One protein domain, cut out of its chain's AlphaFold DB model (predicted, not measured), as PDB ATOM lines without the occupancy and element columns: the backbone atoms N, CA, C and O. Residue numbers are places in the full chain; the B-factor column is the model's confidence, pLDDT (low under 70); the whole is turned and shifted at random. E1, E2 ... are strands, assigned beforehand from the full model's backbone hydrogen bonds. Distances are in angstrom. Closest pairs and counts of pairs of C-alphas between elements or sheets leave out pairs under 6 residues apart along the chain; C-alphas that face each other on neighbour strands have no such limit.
ATOM      1  N   GLU A  77     130.605 163.067 156.558       95.38
ATOM      2  CA  GLU A  77     131.884 163.764 156.516       95.38
ATOM      3  C   GLU A  77     132.160 164.215 155.085       95.38
ATOM      4  O   GLU A  77     131.820 163.531 154.120       95.38
ATOM      5  N   VAL A  78     132.762 165.392 154.938       96.88
ATOM      6  CA  VAL A  78     133.150 165.930 153.635       96.88
ATOM      7  C   VAL A  78     134.620 166.281 153.704       96.88
ATOM      8  O   VAL A  78     135.038 166.998 154.607       96.88
ATOM      9  N   TYR A  79     135.386 165.800 152.740       96.56
ATOM     10  CA  TYR A  79     136.795 166.100 152.571       96.56
ATOM     11  C   TYR A  79     137.002 166.768 151.215       96.56
ATOM     12  O   TYR A  79     136.317 166.437 150.247       96.56
ATOM     13  N   GLY A  80     137.919 167.727 151.140       96.06
ATOM     14  CA  GLY A  80     138.178 168.497 149.930       96.06
ATOM     15  C   GLY A  80     139.662 168.700 149.674       96.06
ATOM     16  O   GLY A  80     140.467 168.795 150.601       96.06
ATOM     17  N   THR A  81     140.021 168.779 148.398       96.12
ATOM     18  CA  THR A  81     141.358 169.172 147.953       96.12
ATOM     19  C   THR A  81     141.285 170.022 146.685       96.12
ATOM     20  O   THR A  81     140.231 170.166 146.057       96.12
ATOM     21  N   GLN A  82     142.407 170.646 146.331       94.31
ATOM     22  CA  GLN A  82     142.551 171.340 145.055       94.31
ATOM     23  C   GLN A  82     143.207 170.398 144.046       94.31
ATOM     24  O   GLN A  82     144.406 170.138 144.122       94.31
ATOM     25  N   ASN A  83     142.443 169.934 143.064       92.19
ATOM     26  CA  ASN A  83     142.939 169.103 141.982       92.19
ATOM     27  C   ASN A  83     143.179 169.944 140.710       92.19
ATOM     28  O   ASN A  83     142.219 170.423 140.097       92.19
ATOM     29  N   PRO A  84     144.440 170.134 140.277       89.50
ATOM     30  CA  PRO A  84     144.765 170.933 139.096       89.50
ATOM     31  C   PRO A  84     144.380 170.265 137.765       89.50
ATOM     32  O   PRO A  84     144.396 170.941 136.742       89.50
ATOM     33  N   GLN A  85     144.051 168.968 137.758       87.81
ATOM     34  CA  GLN A  85     143.602 168.250 136.555       87.81
ATOM     35  C   GLN A  85     142.123 168.506 136.229       87.81
ATOM     36  O   GLN A  85     141.662 168.167 135.143       87.81
ATOM     37  N   ILE A  86     141.368 169.094 137.161       86.62
ATOM     38  CA  ILE A  86     139.970 169.470 136.949       86.62
ATOM     39  C   ILE A  86     139.946 170.881 136.358       86.62
ATOM     40  O   ILE A  86     140.252 171.864 137.037       86.62
ATOM     41  N   GLU A  87     139.610 170.980 135.073       77.88
ATOM     42  CA  GLU A  87     139.710 172.229 134.322       77.88
ATOM     43  C   GLU A  87     138.554 173.208 134.597       77.88
ATOM     44  O   GLU A  87     137.374 172.861 134.710       77.88
ATOM     45  N   GLY A  88     138.896 174.497 134.622       77.62
ATOM     46  CA  GLY A  88     137.931 175.590 134.637       77.62
ATOM     47  C   GLY A  88     137.112 175.673 135.927       77.62
ATOM     48  O   GLY A  88     137.651 175.867 137.009       77.62
ATOM     49  N   LYS A  89     135.785 175.626 135.779       79.62
ATOM     50  CA  LYS A  89     134.798 175.769 136.864       79.62
ATOM     51  C   LYS A  89     134.219 174.428 137.319       79.62
ATOM     52  O   LYS A  89     133.187 174.406 137.977       79.62
ATOM     53  N   GLN A  90     134.828 173.322 136.906       86.56
ATOM     54  CA  GLN A  90     134.318 172.000 137.219       86.56
ATOM     55  C   GLN A  90     134.622 171.609 138.666       86.56
ATOM     56  O   GLN A  90     135.526 172.149 139.307       86.56
ATOM     57  N   SER A  91     133.856 170.659 139.185       90.56
ATOM     58  CA  SER A  91     134.155 170.006 140.457       90.56
ATOM     59  C   SER A  91     133.827 168.522 140.386       90.56
ATOM     60  O   SER A  91     132.833 168.152 139.756       90.56
ATOM     61  N   ARG A  92     134.646 167.692 141.029       92.69
ATOM     62  CA  ARG A  92     134.463 166.240 141.131       92.69
ATOM     63  C   ARG A  92     134.001 165.871 142.535       92.69
ATOM     64  O   ARG A  92     134.491 166.430 143.510       92.69
ATOM     65  N   TYR A  93     133.073 164.926 142.625       93.31
ATOM     66  CA  TYR A  93     132.498 164.461 143.885       93.31
ATOM     67  C   TYR A  93     132.534 162.944 143.923       93.31
ATOM     68  O   TYR A  93     131.938 162.302 143.062       93.31
ATOM     69  N   GLN A  94     133.219 162.399 144.921       93.88
ATOM     70  CA  GLN A  94     133.328 160.973 145.193       93.88
ATOM     71  C   GLN A  94     132.460 160.633 146.402       93.88
ATOM     72  O   GLN A  94     132.587 161.280 147.436       93.88
ATOM     73  N   PHE A  95     131.580 159.648 146.287       93.12
ATOM     74  CA  PHE A  95     130.663 159.252 147.355       93.12
ATOM     75  C   PHE A  95     131.090 157.899 147.924       93.12
ATOM     76  O   PHE A  95     131.382 156.980 147.165       93.12
ATOM     77  N   MET A  96     131.128 157.778 149.251       91.88
ATOM     78  CA  MET A  96     131.515 156.559 149.970       91.88
ATOM     79  C   MET A  96     130.440 156.183 150.994       91.88
ATOM     80  O   MET A  96     130.087 157.015 151.832       91.88
ATOM     81  N   GLY A  97     129.916 154.958 150.925       90.50
ATOM     82  CA  GLY A  97     128.924 154.414 151.862       90.50
ATOM     83  C   GLY A  97     127.485 154.886 151.628       90.50
ATOM     84  O   GLY A  97     126.554 154.339 152.209       90.50
ATOM     85  N   PHE A  98     127.260 155.883 150.765       92.75
ATOM     86  CA  PHE A  98     125.938 156.471 150.501       92.75
ATOM     87  C   PHE A  98     124.906 155.467 149.967       92.75
ATOM     88  O   PHE A  98     123.706 155.721 150.077       92.75
ATOM     89  N   GLU A  99     125.358 154.350 149.407       87.25
ATOM     90  CA  GLU A  99     124.546 153.224 148.965       87.25
ATOM     91  C   GLU A  99     123.853 152.462 150.101       87.25
ATOM     92  O   GLU A  99     122.863 151.771 149.874       87.25
ATOM     93  N   GLU A 100     124.342 152.590 151.334       86.44
ATOM     94  CA  GLU A 100     123.853 151.807 152.468       86.44
ATOM     95  C   GLU A 100     122.630 152.428 153.169       86.44
ATOM     96  O   GLU A 100     122.120 151.865 154.151       86.44
ATOM     97  N   GLY A 101     122.159 153.596 152.712       87.38
ATOM     98  CA  GLY A 101     121.055 154.321 153.339       87.38
ATOM     99  C   GLY A 101     120.315 155.302 152.429       87.38
ATOM    100  O   GLY A 101     120.725 155.611 151.313       87.38
ATOM    101  N   GLU A 102     119.200 155.834 152.934       90.56
ATOM    102  CA  GLU A 102     118.403 156.841 152.230       90.56
ATOM    103  C   GLU A 102     119.029 158.232 152.372       90.56
ATOM    104  O   GLU A 102     118.749 158.993 153.303       90.56
ATOM    105  N   THR A 103     119.922 158.545 151.437       93.69
ATOM    106  CA  THR A 103     120.767 159.739 151.470       93.69
ATOM    107  C   THR A 103     120.490 160.684 150.302       93.69
ATOM    108  O   THR A 103     120.136 160.281 149.188       93.69
ATOM    109  N   PHE A 104     120.661 161.982 150.552       93.69
ATOM    110  CA  PHE A 104     120.425 163.041 149.579       93.69
ATOM    111  C   PHE A 104     121.521 164.103 149.658       93.69
ATOM    112  O   PHE A 104     122.083 164.370 150.720       93.69
ATOM    113  N   ALA A 105     121.796 164.743 148.528       94.12
ATOM    114  CA  ALA A 105     122.754 165.827 148.414       94.12
ATOM    115  C   ALA A 105     122.136 167.028 147.694       94.12
ATOM    116  O   ALA A 105     121.353 166.897 146.751       94.12
ATOM    117  N   LYS A 106     122.515 168.221 148.139       92.31
ATOM    118  CA  LYS A 106     122.202 169.497 147.503       92.31
ATOM    119  C   LYS A 106     123.473 170.334 147.449       92.31
ATOM    120  O   LYS A 106     124.146 170.511 148.462       92.31
ATOM    121  N   PHE A 107     123.759 170.867 146.270       91.12
ATOM    122  CA  PHE A 107     124.880 171.765 146.023       91.12
ATOM    123  C   PHE A 107     124.319 173.176 145.831       91.12
ATOM    124  O   PHE A 107     123.435 173.384 145.003       91.12
ATOM    125  N   ASP A 108     124.759 174.126 146.650       89.12
ATOM    126  CA  ASP A 108     124.312 175.522 146.626       89.12
ATOM    127  C   ASP A 108     122.779 175.694 146.592       89.12
ATOM    128  O   ASP A 108     122.080 175.335 147.543       89.12
ATOM    129  N   GLN A 109     122.243 176.279 145.515       83.50
ATOM    130  CA  GLN A 109     120.813 176.543 145.314       83.50
ATOM    131  C   GLN A 109     120.134 175.515 144.395       83.50
ATOM    132  O   GLN A 109     118.996 175.733 143.979       83.50
ATOM    133  N   ASP A 110     120.799 174.399 144.089       83.56
ATOM    134  CA  ASP A 110     120.250 173.366 143.212       83.56
ATOM    135  C   ASP A 110     119.084 172.588 143.848       83.56
ATOM    136  O   ASP A 110     118.702 172.777 145.009       83.56
ATOM    137  N   SER A 111     118.496 171.681 143.061       84.06
ATOM    138  CA  SER A 111     117.521 170.710 143.569       84.06
ATOM    139  C   SER A 111     118.155 169.769 144.600       84.06
ATOM    140  O   SER A 111     119.369 169.575 144.625       84.06
ATOM    141  N   ILE A 112     117.322 169.161 145.447       87.12
ATOM    142  CA  ILE A 112     117.760 168.057 146.309       87.12
ATOM    143  C   ILE A 112     117.811 166.800 145.450       87.12
ATOM    144  O   ILE A 112     116.796 166.427 144.869       87.12
ATOM    145  N   TYR A 113     118.952 166.130 145.385       85.81
ATOM    146  CA  TYR A 113     119.101 164.876 144.657       85.81
ATOM    147  C   TYR A 113     119.208 163.725 145.646       85.81
ATOM    148  O   TYR A 113     120.028 163.784 146.558       85.81
ATOM    149  N   ARG A 114     118.422 162.661 145.455       89.31
ATOM    150  CA  ARG A 114     118.725 161.372 146.093       89.31
ATOM    151  C   ARG A 114     120.077 160.899 145.553       89.31
ATOM    152  O   ARG A 114     120.308 161.030 144.351       89.31
ATOM    153  N   VAL A 115     120.990 160.428 146.399       90.88
ATOM    154  CA  VAL A 115     122.336 160.067 145.916       90.88
ATOM    155  C   VAL A 115     122.276 158.792 145.081       90.88
ATOM    156  O   VAL A 115     122.723 158.814 143.940       90.88
ATOM    157  N   PHE A 116     121.621 157.750 145.590       86.25
ATOM    158  CA  PHE A 116     121.313 156.517 144.858       86.25
ATOM    159  C   PHE A 116     119.805 156.343 144.675       86.25
ATOM    160  O   PHE A 116     119.031 156.884 145.458       86.25
ATOM    161  N   ASN A 117     119.350 155.599 143.665       78.75
ATOM    162  CA  ASN A 117     117.941 155.190 143.562       78.75
ATOM    163  C   ASN A 117     117.475 154.367 144.777       78.75
ATOM    164  O   ASN A 117     118.279 153.859 145.557       78.75
ATOM    165  N   ALA A 118     116.152 154.229 144.921       73.94
ATOM    166  CA  ALA A 118     115.588 153.174 145.764       73.94
ATOM    167  C   ALA A 118     116.110 151.815 145.282       73.94
ATOM    168  O   ALA A 118     116.248 151.621 144.072       73.94
ATOM    169  N   ASP A 119     116.403 150.921 146.225       69.00
ATOM    170  CA  ASP A 119     116.833 149.546 145.949       69.00
ATOM    171  C   ASP A 119     118.118 149.444 145.117       69.00
ATOM    172  O   ASP A 119     118.322 148.479 144.379       69.00
ATOM    173  N   ALA A 120     119.000 150.443 145.227       67.31
ATOM    174  CA  ALA A 120     120.346 150.332 144.692       67.31
ATOM    175  C   ALA A 120     120.988 149.051 145.238       67.31
ATOM    176  O   ALA A 120     121.076 148.854 146.447       67.31
ATOM    177  N   ASN A 121     121.359 148.142 144.341       64.12
ATOM    178  CA  ASN A 121     121.835 146.803 144.694       64.12
ATOM    179  C   ASN A 121     123.082 146.397 143.907       64.12
ATOM    180  O   ASN A 121     123.486 145.234 143.924       64.12
ATOM    181  N   CYS A 122     123.678 147.359 143.205       67.00
ATOM    182  CA  CYS A 122     124.871 147.149 142.418       67.00
ATOM    183  C   CYS A 122     125.820 148.303 142.497       67.00
ATOM    184  O   CYS A 122     125.429 149.468 142.432       67.00
ATOM    185  N   PHE A 123     127.083 147.949 142.616       63.62
ATOM    186  CA  PHE A 123     128.021 148.799 143.293       63.62
ATOM    187  C   PHE A 123     129.382 148.622 142.644       63.62
ATOM    188  O   PHE A 123     130.086 147.654 142.908       63.62
ATOM    189  N   ASN A 124     129.730 149.558 141.761       58.91
ATOM    190  CA  ASN A 124     131.073 149.678 141.208       58.91
ATOM    191  C   ASN A 124     131.719 150.922 141.816       58.91
ATOM    192  O   ASN A 124     131.521 152.039 141.338       58.91
ATOM    193  N   TYR A 125     132.461 150.716 142.901       60.62
ATOM    194  CA  TYR A 125     133.310 151.742 143.500       60.62
ATOM    195  C   TYR A 125     134.489 152.059 142.555       60.62
ATOM    196  O   TYR A 125     135.059 151.118 141.993       60.62
ATOM    197  N   PRO A 126     134.897 153.333 142.373       72.44
ATOM    198  CA  PRO A 126     134.440 154.538 143.075       72.44
ATOM    199  C   PRO A 126     133.218 155.227 142.437       72.44
ATOM    200  O   PRO A 126     133.141 155.396 141.220       72.44
ATOM    201  N   TYR A 127     132.299 155.736 143.267       83.56
ATOM    202  CA  TYR A 127     131.153 156.529 142.802       83.56
ATOM    203  C   TYR A 127     131.543 157.983 142.627       83.56
ATOM    204  O   TYR A 127     131.592 158.744 143.592       83.56
ATOM    205  N   SER A 128     131.823 158.375 141.389       87.81
ATOM    206  CA  SER A 128     132.284 159.722 141.079       87.81
ATOM    207  C   SER A 128     131.377 160.407 140.066       87.81
ATOM    208  O   SER A 128     130.961 159.810 139.076       87.81
ATOM    209  N   THR A 129     131.078 161.681 140.302       83.31
ATOM    210  CA  THR A 129     130.363 162.530 139.346       83.31
ATOM    211  C   THR A 129     131.021 163.896 139.239       83.31
ATOM    212  O   THR A 129     131.612 164.401 140.198       83.31
ATOM    213  N   ASN A 130     130.893 164.515 138.067       86.62
ATOM    214  CA  ASN A 130     131.426 165.840 137.792       86.62
ATOM    215  C   ASN A 130     130.286 166.849 137.656       86.62
ATOM    216  O   ASN A 130     129.273 166.591 137.006       86.62
ATOM    217  N   ARG A 131     130.485 168.043 138.210       83.88
ATOM    218  CA  ARG A 131     129.620 169.209 137.995       83.88
ATOM    219  C   ARG A 131     130.386 170.278 137.230       83.88
ATOM    220  O   ARG A 131     131.604 170.373 137.330       83.88
ATOM    221  N   THR A 132     129.671 171.097 136.464       81.81
ATOM    222  CA  THR A 132     130.246 172.167 135.625       81.81
ATOM    223  C   THR A 132     130.367 173.517 136.336       81.81
ATOM    224  O   THR A 132     130.771 174.504 135.717       81.81
ATOM    225  N   GLN A 133     129.997 173.570 137.616       80.06
ATOM    226  CA  GLN A 133     129.977 174.776 138.435       80.06
ATOM    227  C   GLN A 133     130.814 174.563 139.703       80.06
ATOM    228  O   GLN A 133     130.835 173.436 140.214       80.06
ATOM    229  N   PRO A 134     131.478 175.621 140.213       84.00
ATOM    230  CA  PRO A 134     132.113 175.570 141.518       84.00
ATOM    231  C   PRO A 134     131.034 175.442 142.591       84.00
ATOM    232  O   PRO A 134     129.884 175.806 142.350       84.00
ATOM    233  N   VAL A 135     131.424 174.973 143.772       90.62
ATOM    234  CA  VAL A 135     130.521 174.844 144.917       90.62
ATOM    235  C   VAL A 135     130.963 175.729 146.067       90.62
ATOM    236  O   VAL A 135     132.143 175.742 146.423       90.62
ATOM    237  N   GLU A 136     130.019 176.445 146.668       92.81
ATOM    238  CA  GLU A 136     130.245 177.215 147.897       92.81
ATOM    239  C   GLU A 136     129.697 176.463 149.119       92.81
ATOM    240  O   GLU A 136     130.306 176.464 150.193       92.81
ATOM    241  N   HIS A 137     128.578 175.759 148.945       93.81
ATOM    242  CA  HIS A 137     127.855 175.046 149.985       93.81
ATOM    243  C   HIS A 137     127.471 173.630 149.556       93.81
ATOM    244  O   HIS A 137     126.810 173.416 148.539       93.81
ATOM    245  N   ILE A 138     127.806 172.657 150.401       95.81
ATOM    246  CA  ILE A 138     127.372 171.264 150.259       95.81
ATOM    247  C   ILE A 138     126.401 170.979 151.399       95.81
ATOM    248  O   ILE A 138     126.714 171.197 152.569       95.81
ATOM    249  N   THR A 139     125.203 170.515 151.067       95.38
ATOM    250  CA  THR A 139     124.213 170.068 152.047       95.38
ATOM    251  C   THR A 139     123.946 168.587 151.842       95.38
ATOM    252  O   THR A 139     123.527 168.179 150.760       95.38
ATOM    253  N   LEU A 140     124.174 167.797 152.885       96.31
ATOM    254  CA  LEU A 140     123.913 166.363 152.916       96.31
ATOM    255  C   LEU A 140     122.732 166.082 153.831       96.31
ATOM    256  O   LEU A 140     122.524 166.775 154.828       96.31
ATOM    257  N   MET A 141     121.923 165.106 153.459       94.25
ATOM    258  CA  MET A 141     120.691 164.780 154.157       94.25
ATOM    259  C   MET A 141     120.539 163.270 154.265       94.25
ATOM    260  O   MET A 141     120.834 162.547 153.314       94.25
ATOM    261  N   SER A 142     120.033 162.807 155.402       92.12
ATOM    262  CA  SER A 142     119.566 161.435 155.594       92.12
ATOM    263  C   SER A 142     118.078 161.446 155.923       92.12
ATOM    264  O   SER A 142     117.574 162.364 156.581       92.12
ATOM    265  N   GLN A 143     117.367 160.428 155.455       87.56
ATOM    266  CA  GLN A 143     115.972 160.197 155.797       87.56
ATOM    267  C   GLN A 143     115.877 158.906 156.622       87.56
ATOM    268  O   GLN A 143     116.132 157.830 156.088       87.56
ATOM    269  N   PRO A 144     115.578 158.987 157.931       80.44
ATOM    270  CA  PRO A 144     115.332 157.796 158.735       80.44
ATOM    271  C   PRO A 144     114.117 157.014 158.227       80.44
ATOM    272  O   PRO A 144     113.161 157.607 157.722       80.44
ATOM    273  N   GLU A 145     114.135 155.698 158.433       72.31
ATOM    274  CA  GLU A 145     113.002 154.814 158.143       72.31
ATOM    275  C   GLU A 145     111.734 155.326 158.853       72.31
ATOM    276  O   GLU A 145     111.795 155.815 159.985       72.31
ATOM    277  N   ASP A 146     110.596 155.301 158.154       67.31
ATOM    278  CA  ASP A 146     109.300 155.831 158.608       67.31
ATOM    279  C   ASP A 146     109.249 157.341 158.943       67.31
ATOM    280  O   ASP A 146     108.244 157.838 159.466       67.31
ATOM    281  N   SER A 147     110.286 158.120 158.607       72.75
ATOM    282  CA  SER A 147     110.303 159.576 158.786       72.75
ATOM    283  C   SER A 147     110.033 160.315 157.477       72.75
ATOM    284  O   SER A 147     110.684 160.091 156.461       72.75
ATOM    285  N   ALA A 148     109.127 161.294 157.513       70.19
ATOM    286  CA  ALA A 148     108.947 162.264 156.427       70.19
ATOM    287  C   ALA A 148     109.915 163.466 156.521       70.19
ATOM    288  O   ALA A 148     109.809 164.411 155.739       70.19
ATOM    289  N   ILE A 149     110.805 163.476 157.519       78.94
ATOM    290  CA  ILE A 149     111.698 164.593 157.839       78.94
ATOM    291  C   ILE A 149     113.145 164.179 157.579       78.94
ATOM    292  O   ILE A 149     113.604 163.156 158.090       78.94
ATOM    293  N   PHE A 150     113.862 165.022 156.835       82.94
ATOM    294  CA  PHE A 150     115.303 164.906 156.645       82.94
ATOM    295  C   PHE A 150     116.066 165.392 157.876       82.94
ATOM    296  O   PHE A 150     115.822 166.496 158.370       82.94
ATOM    297  N   GLN A 151     117.075 164.633 158.286       89.12
ATOM    298  CA  GLN A 151     118.187 165.191 159.050       89.12
ATOM    299  C   GLN A 151     119.127 165.880 158.065       89.12
ATOM    300  O   GLN A 151     119.512 165.282 157.063       89.12
ATOM    301  N   THR A 152     119.464 167.146 158.313       90.81
ATOM    302  CA  THR A 152     120.211 167.973 157.350       90.81
ATOM    303  C   THR A 152     121.540 168.441 157.934       90.81
ATOM    304  O   THR A 152     121.583 168.933 159.063       90.81
ATOM    305  N   PHE A 153     122.604 168.344 157.135       94.12
ATOM    306  CA  PHE A 153     123.992 168.633 157.492       94.12
ATOM    307  C   PHE A 153     124.599 169.600 156.473       94.12
ATOM    308  O   PHE A 153     124.540 169.355 155.268       94.12
ATOM    309  N   HIS A 154     125.175 170.706 156.944       94.44
ATOM    310  CA  HIS A 154     125.681 171.777 156.079       94.44
ATOM    311  C   HIS A 154     127.197 171.946 156.174       94.44
ATOM    312  O   HIS A 154     127.742 172.105 157.267       94.44
ATOM    313  N   PHE A 155     127.853 172.028 155.019       95.94
ATOM    314  CA  PHE A 155     129.293 172.217 154.865       95.94
ATOM    315  C   PHE A 155     129.569 173.425 153.962       95.94
ATOM    316  O   PHE A 155     128.824 173.691 153.014       95.94
ATOM    317  N   ALA A 156     130.641 174.166 154.253       94.69
ATOM    318  CA  ALA A 156     131.058 175.336 153.483       94.69
ATOM    319  C   ALA A 156     132.435 175.105 152.851       94.69
ATOM    320  O   ALA A 156     133.389 174.751 153.545       94.69
ATOM    321  N   ASN A 157     132.552 175.347 151.547       94.06
ATOM    322  CA  ASN A 157     133.803 175.243 150.803       94.06
ATOM    323  C   ASN A 157     134.591 176.563 150.857       94.06
ATOM    324  O   ASN A 157     134.730 177.281 149.869       94.06
ATOM    325  N   THR A 158     135.113 176.916 152.031       90.69
ATOM    326  CA  THR A 158     135.845 178.183 152.217       90.69
ATOM    327  C   THR A 158     137.245 178.181 151.602       90.69
ATOM    328  O   THR A 158     137.828 179.244 151.408       90.69
ATOM    329  N   ALA A 159     137.796 177.000 151.319       90.19
ATOM    330  CA  ALA A 159     139.140 176.812 150.772       90.19
ATOM    331  C   ALA A 159     139.158 176.641 149.240       90.19
ATOM    332  O   ALA A 159     140.202 176.322 148.679       90.19
ATOM    333  N   ALA A 160     138.024 176.891 148.572       89.50
ATOM    334  CA  ALA A 160     137.875 176.834 147.118       89.50
ATOM    335  C   ALA A 160     138.265 175.483 146.486       89.50
ATOM    336  O   ALA A 160     138.667 175.445 145.326       89.50
ATOM    337  N   HIS A 161     138.097 174.383 147.225       95.44
ATOM    338  CA  HIS A 161     138.313 173.030 146.719       95.44
ATOM    339  C   HIS A 161     137.436 172.751 145.493       95.44
ATOM    340  O   HIS A 161     136.331 173.285 145.367       95.44
ATOM    341  N   ASN A 162     137.930 171.895 144.602       94.94
ATOM    342  CA  ASN A 162     137.225 171.456 143.395       94.94
ATOM    343  C   ASN A 162     137.147 169.925 143.278       94.94
ATOM    344  O   ASN A 162     136.598 169.411 142.308       94.94
ATOM    345  N   ASP A 163     137.677 169.192 144.251       95.38
ATOM    346  CA  ASP A 163     137.661 167.737 144.289       95.38
ATOM    347  C   ASP A 163     137.309 167.279 145.699       95.38
ATOM    348  O   ASP A 163     137.974 167.665 146.665       95.38
ATOM    349  N   PHE A 164     136.230 166.511 145.815       96.69
ATOM    350  CA  PHE A 164     135.601 166.197 147.089       96.69
ATOM    351  C   PHE A 164     135.419 164.698 147.281       96.69
ATOM    352  O   PHE A 164     135.058 163.984 146.345       96.69
ATOM    353  N   VAL A 165     135.577 164.261 148.528       96.44
ATOM    354  CA  VAL A 165     135.178 162.941 149.021       96.44
ATOM    355  C   VAL A 165     134.098 163.148 150.077       96.44
ATOM    356  O   VAL A 165     134.299 163.863 151.056       96.44
ATOM    357  N   LEU A 166     132.931 162.562 149.858       97.31
ATOM    358  CA  LEU A 166     131.767 162.637 150.722       97.31
ATOM    359  C   LEU A 166     131.558 161.244 151.296       97.31
ATOM    360  O   LEU A 166     131.410 160.279 150.547       97.31
ATOM    361  N   VAL A 167     131.515 161.146 152.617       95.50
ATOM    362  CA  VAL A 167     131.388 159.879 153.336       95.50
ATOM    363  C   VAL A 167     130.066 159.871 154.090       95.50
ATOM    364  O   VAL A 167     129.749 160.836 154.787       95.50
ATOM    365  N   TYR A 168     129.300 158.794 153.943       94.38
ATOM    366  CA  TYR A 168     128.150 158.482 154.781       94.38
ATOM    367  C   TYR A 168     128.515 157.313 155.692       94.38
ATOM    368  O   TYR A 168     128.830 156.224 155.219       94.38
ATOM    369  N   ASN A 169     128.479 157.546 157.002       91.12
ATOM    370  CA  ASN A 169     128.800 156.541 158.011       91.12
ATOM    371  C   ASN A 169     127.495 155.985 158.593       91.12
ATOM    372  O   ASN A 169     126.947 156.549 159.545       91.12
ATOM    373  N   LYS A 170     126.976 154.891 158.022       86.94
ATOM    374  CA  LYS A 170     125.754 154.249 158.522       86.94
ATOM    375  C   LYS A 170     125.906 153.871 159.997       86.94
ATOM    376  O   LYS A 170     126.877 153.244 160.415       86.94
ATOM    377  N   VAL A 171     124.915 154.251 160.802       81.69
ATOM    378  CA  VAL A 171     124.908 153.925 162.230       81.69
ATOM    379  C   VAL A 171     124.383 152.507 162.416       81.69
ATOM    380  O   VAL A 171     123.175 152.271 162.435       81.69
ATOM    381  N   ASP A 172     125.303 151.565 162.579       79.38
ATOM    382  CA  ASP A 172     124.971 150.173 162.866       79.38
ATOM    383  C   ASP A 172     124.643 149.916 164.339       79.38
ATOM    384  O   ASP A 172     125.025 150.662 165.246       79.38
ATOM    385  N   ARG A 173     123.975 148.781 164.592       78.56
ATOM    386  CA  ARG A 173     123.592 148.331 165.944       78.56
ATOM    387  C   ARG A 173     124.776 148.257 166.909       78.56
ATOM    388  O   ARG A 173     124.592 148.501 168.094       78.56
ATOM    389  N   THR A 229     143.283 160.221 153.137       89.44
ATOM    390  CA  THR A 229     144.228 159.964 152.042       89.44
ATOM    391  C   THR A 229     143.705 158.826 151.190       89.44
ATOM    392  O   THR A 229     143.435 157.740 151.697       89.44
ATOM    393  N   ASP A 230     143.586 159.087 149.895       84.69
ATOM    394  CA  ASP A 230     143.259 158.073 148.905       84.69
ATOM    395  C   ASP A 230     144.458 157.128 148.734       84.69
ATOM    396  O   ASP A 230     145.561 157.563 148.401       84.69
ATOM    397  N   GLU A 231     144.267 155.837 149.001       83.19
ATOM    398  CA  GLU A 231     145.368 154.867 149.040       83.19
ATOM    399  C   GLU A 231     145.983 154.595 147.660       83.19
ATOM    400  O   GLU A 231     147.174 154.295 147.562       83.19
ATOM    401  N   GLU A 232     145.208 154.726 146.584       82.88
ATOM    402  CA  GLU A 232     145.676 154.440 145.226       82.88
ATOM    403  C   GLU A 232     146.512 155.599 144.675       82.88
ATOM    404  O   GLU A 232     147.615 155.417 144.154       82.88
ATOM    405  N   THR A 233     145.998 156.815 144.819       86.31
ATOM    406  CA  THR A 233     146.599 158.032 144.270       86.31
ATOM    407  C   THR A 233     147.535 158.732 145.248       86.31
ATOM    408  O   THR A 233     148.288 159.611 144.831       86.31
ATOM    409  N   GLN A 234     147.495 158.360 146.533       90.69
ATOM    410  CA  GLN A 234     148.192 159.031 147.637       90.69
ATOM    411  C   GLN A 234     147.794 160.510 147.781       90.69
ATOM    412  O   GLN A 234     148.559 161.328 148.297       90.69
ATOM    413  N   THR A 235     146.600 160.874 147.306       90.81
ATOM    414  CA  THR A 235     146.087 162.245 147.377       90.81
ATOM    415  C   THR A 235     145.481 162.503 148.750       90.81
ATOM    416  O   THR A 235     144.590 161.771 149.177       90.81
ATOM    417  N   GLU A 236     145.918 163.573 149.412       93.94
ATOM    418  CA  GLU A 236     145.351 164.014 150.687       93.94
ATOM    419  C   GLU A 236     144.184 164.998 150.477       93.94
ATOM    420  O   GLU A 236     144.270 165.959 149.701       93.94
ATOM    421  N   TYR A 237     143.099 164.760 151.211       95.12
ATOM    422  CA  TYR A 237     141.900 165.584 151.285       95.12
ATOM    423  C   TYR A 237     141.691 166.039 152.730       95.12
ATOM    424  O   TYR A 237     141.744 165.239 153.663       95.12
ATOM    425  N   HIS A 238     141.405 167.320 152.933       95.12
ATOM    426  CA  HIS A 238     141.212 167.887 154.269       95.12
ATOM    427  C   HIS A 238     139.733 167.915 154.645       95.12
ATOM    428  O   HIS A 238     138.892 168.242 153.806       95.12
ATOM    429  N   LYS A 239     139.409 167.593 155.905       94.06
ATOM    430  CA  LYS A 239     138.025 167.574 156.399       94.06
ATOM    431  C   LYS A 239     137.441 168.991 156.400       94.06
ATOM    432  O   LYS A 239     138.030 169.926 156.945       94.06
ATOM    433  N   LEU A 240     136.264 169.154 155.805       94.62
ATOM    434  CA  LEU A 240     135.476 170.378 155.865       94.62
ATOM    435  C   LEU A 240     134.687 170.406 157.184       94.62
ATOM    436  O   LEU A 240     134.040 169.418 157.539       94.62
ATOM    437  N   PRO A 241     134.672 171.542 157.901       90.88
ATOM    438  CA  PRO A 241     133.949 171.651 159.159       90.88
ATOM    439  C   PRO A 241     132.431 171.655 158.934       90.88
ATOM    440  O   PRO A 241     131.905 172.485 158.180       90.88
ATOM    441  N   LEU A 242     131.722 170.779 159.652       88.69
ATOM    442  CA  LEU A 242     130.263 170.795 159.748       88.69
ATOM    443  C   LEU A 242     129.807 172.114 160.390       88.69
ATOM    444  O   LEU A 242     130.155 172.423 161.526       88.69
ATOM    445  N   GLN A 243     129.020 172.905 159.662       84.38
ATOM    446  CA  GLN A 243     128.560 174.223 160.116       84.38
ATOM    447  C   GLN A 243     127.311 174.131 160.995       84.38
ATOM    448  O   GLN A 243     127.134 174.922 161.922       84.38
ATOM    449  N   LYS A 244     126.401 173.206 160.666       78.25
ATOM    450  CA  LYS A 244     125.107 173.055 161.339       78.25
ATOM    451  C   LYS A 244     124.490 171.688 161.048       78.25
ATOM    452  O   LYS A 244     124.505 171.256 159.894       78.25
ATOM    453  N   SER A 245     123.884 171.083 162.066       72.00
ATOM    454  CA  SER A 245     122.958 169.953 161.956       72.00
ATOM    455  C   SER A 245     121.615 170.337 162.583       72.00
ATOM    456  O   SER A 245     121.581 170.927 163.660       72.00
ATOM    457  N   ASN A 246     120.508 170.079 161.886       72.62
ATOM    458  CA  ASN A 246     119.153 170.406 162.344       72.62
ATOM    459  C   ASN A 246     118.153 169.331 161.881       72.62
ATOM    460  O   ASN A 246     118.201 168.915 160.725       72.62
ATOM    461  N   ASP A 247     117.156 169.032 162.719       52.88
ATOM    462  CA  ASP A 247     115.983 168.196 162.384       52.88
ATOM    463  C   ASP A 247     114.867 168.981 161.654       52.88
ATOM    464  O   ASP A 247     113.682 168.664 161.764       52.88
TER     465      ASP A 247
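This is residues 77 to 173 and 229 to 247 of the 404 residues of an uncharacterized protein of Sphingobacterium sp. 30C10-4-7 (UniProt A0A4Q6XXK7). Two twisted sheets, E4 E2 E7 E1 E8 and E3 E5 E6 E9, lie face to face as a sandwich, and E8 runs on into E9, from one sheet to the other. The printed part has 116 residues with no named helix and nine named strands, E1 to E9 along the chain. It is all strand, though under half of its residues are in named strands; the first sheet is mixed, the second antiparallel. It is compact, with a radius of gyration of the C-alphas of 14.2 A and spans of 43 by 29 by 25 A.

In the larger sheet E2, residues 91 to 96, and E7, residues 163 to 168, are parallel neighbours, with N 94 and O 164 within hydrogen-bond range at 2.8 A. E4, residues 127 to 131, is antiparallel to E2, with N 93 and O 129 at 2.9 A. E1, residues 77 to 81, is antiparallel to E7, with N 79 and O 165 at 2.8 A. E8, residues 236 to 239, is antiparallel to E1, with N 80 and O 238 at 2.9 A. In the other sheet E5, residues 137 to 142, and E6, residues 151 to 156, form a hairpin, with N 140 and O 153 at 2.9 A. E3, residues 103 to 107, is antiparallel to E5, with N 104 and O 141 at 2.8 A. E9, residues 242 to 246, is antiparallel to E6, with N 243 and O 154 at 2.8 A. The parts of the sheets that face each other are 10.2 A centre to centre, their strands at 22 degrees.

E1 begins at C-alpha 77, (131.884, 163.764, 156.516), and E9 ends at C-alpha 246, (119.153, 170.406, 162.344). E6 measures 17.3 A, E5 and E7 16.9 A each, E2 16.7 A.

The C-alphas of Gly 88 and Arg 173 are the two farthest apart, 43.9 A. Residues 174 to 228 are not printed; C-alphas 173 and 229 are 27.5 A apart. The link E3 to E4 is long. Residues 119 to 125, 146 and 247 have pLDDT under 70.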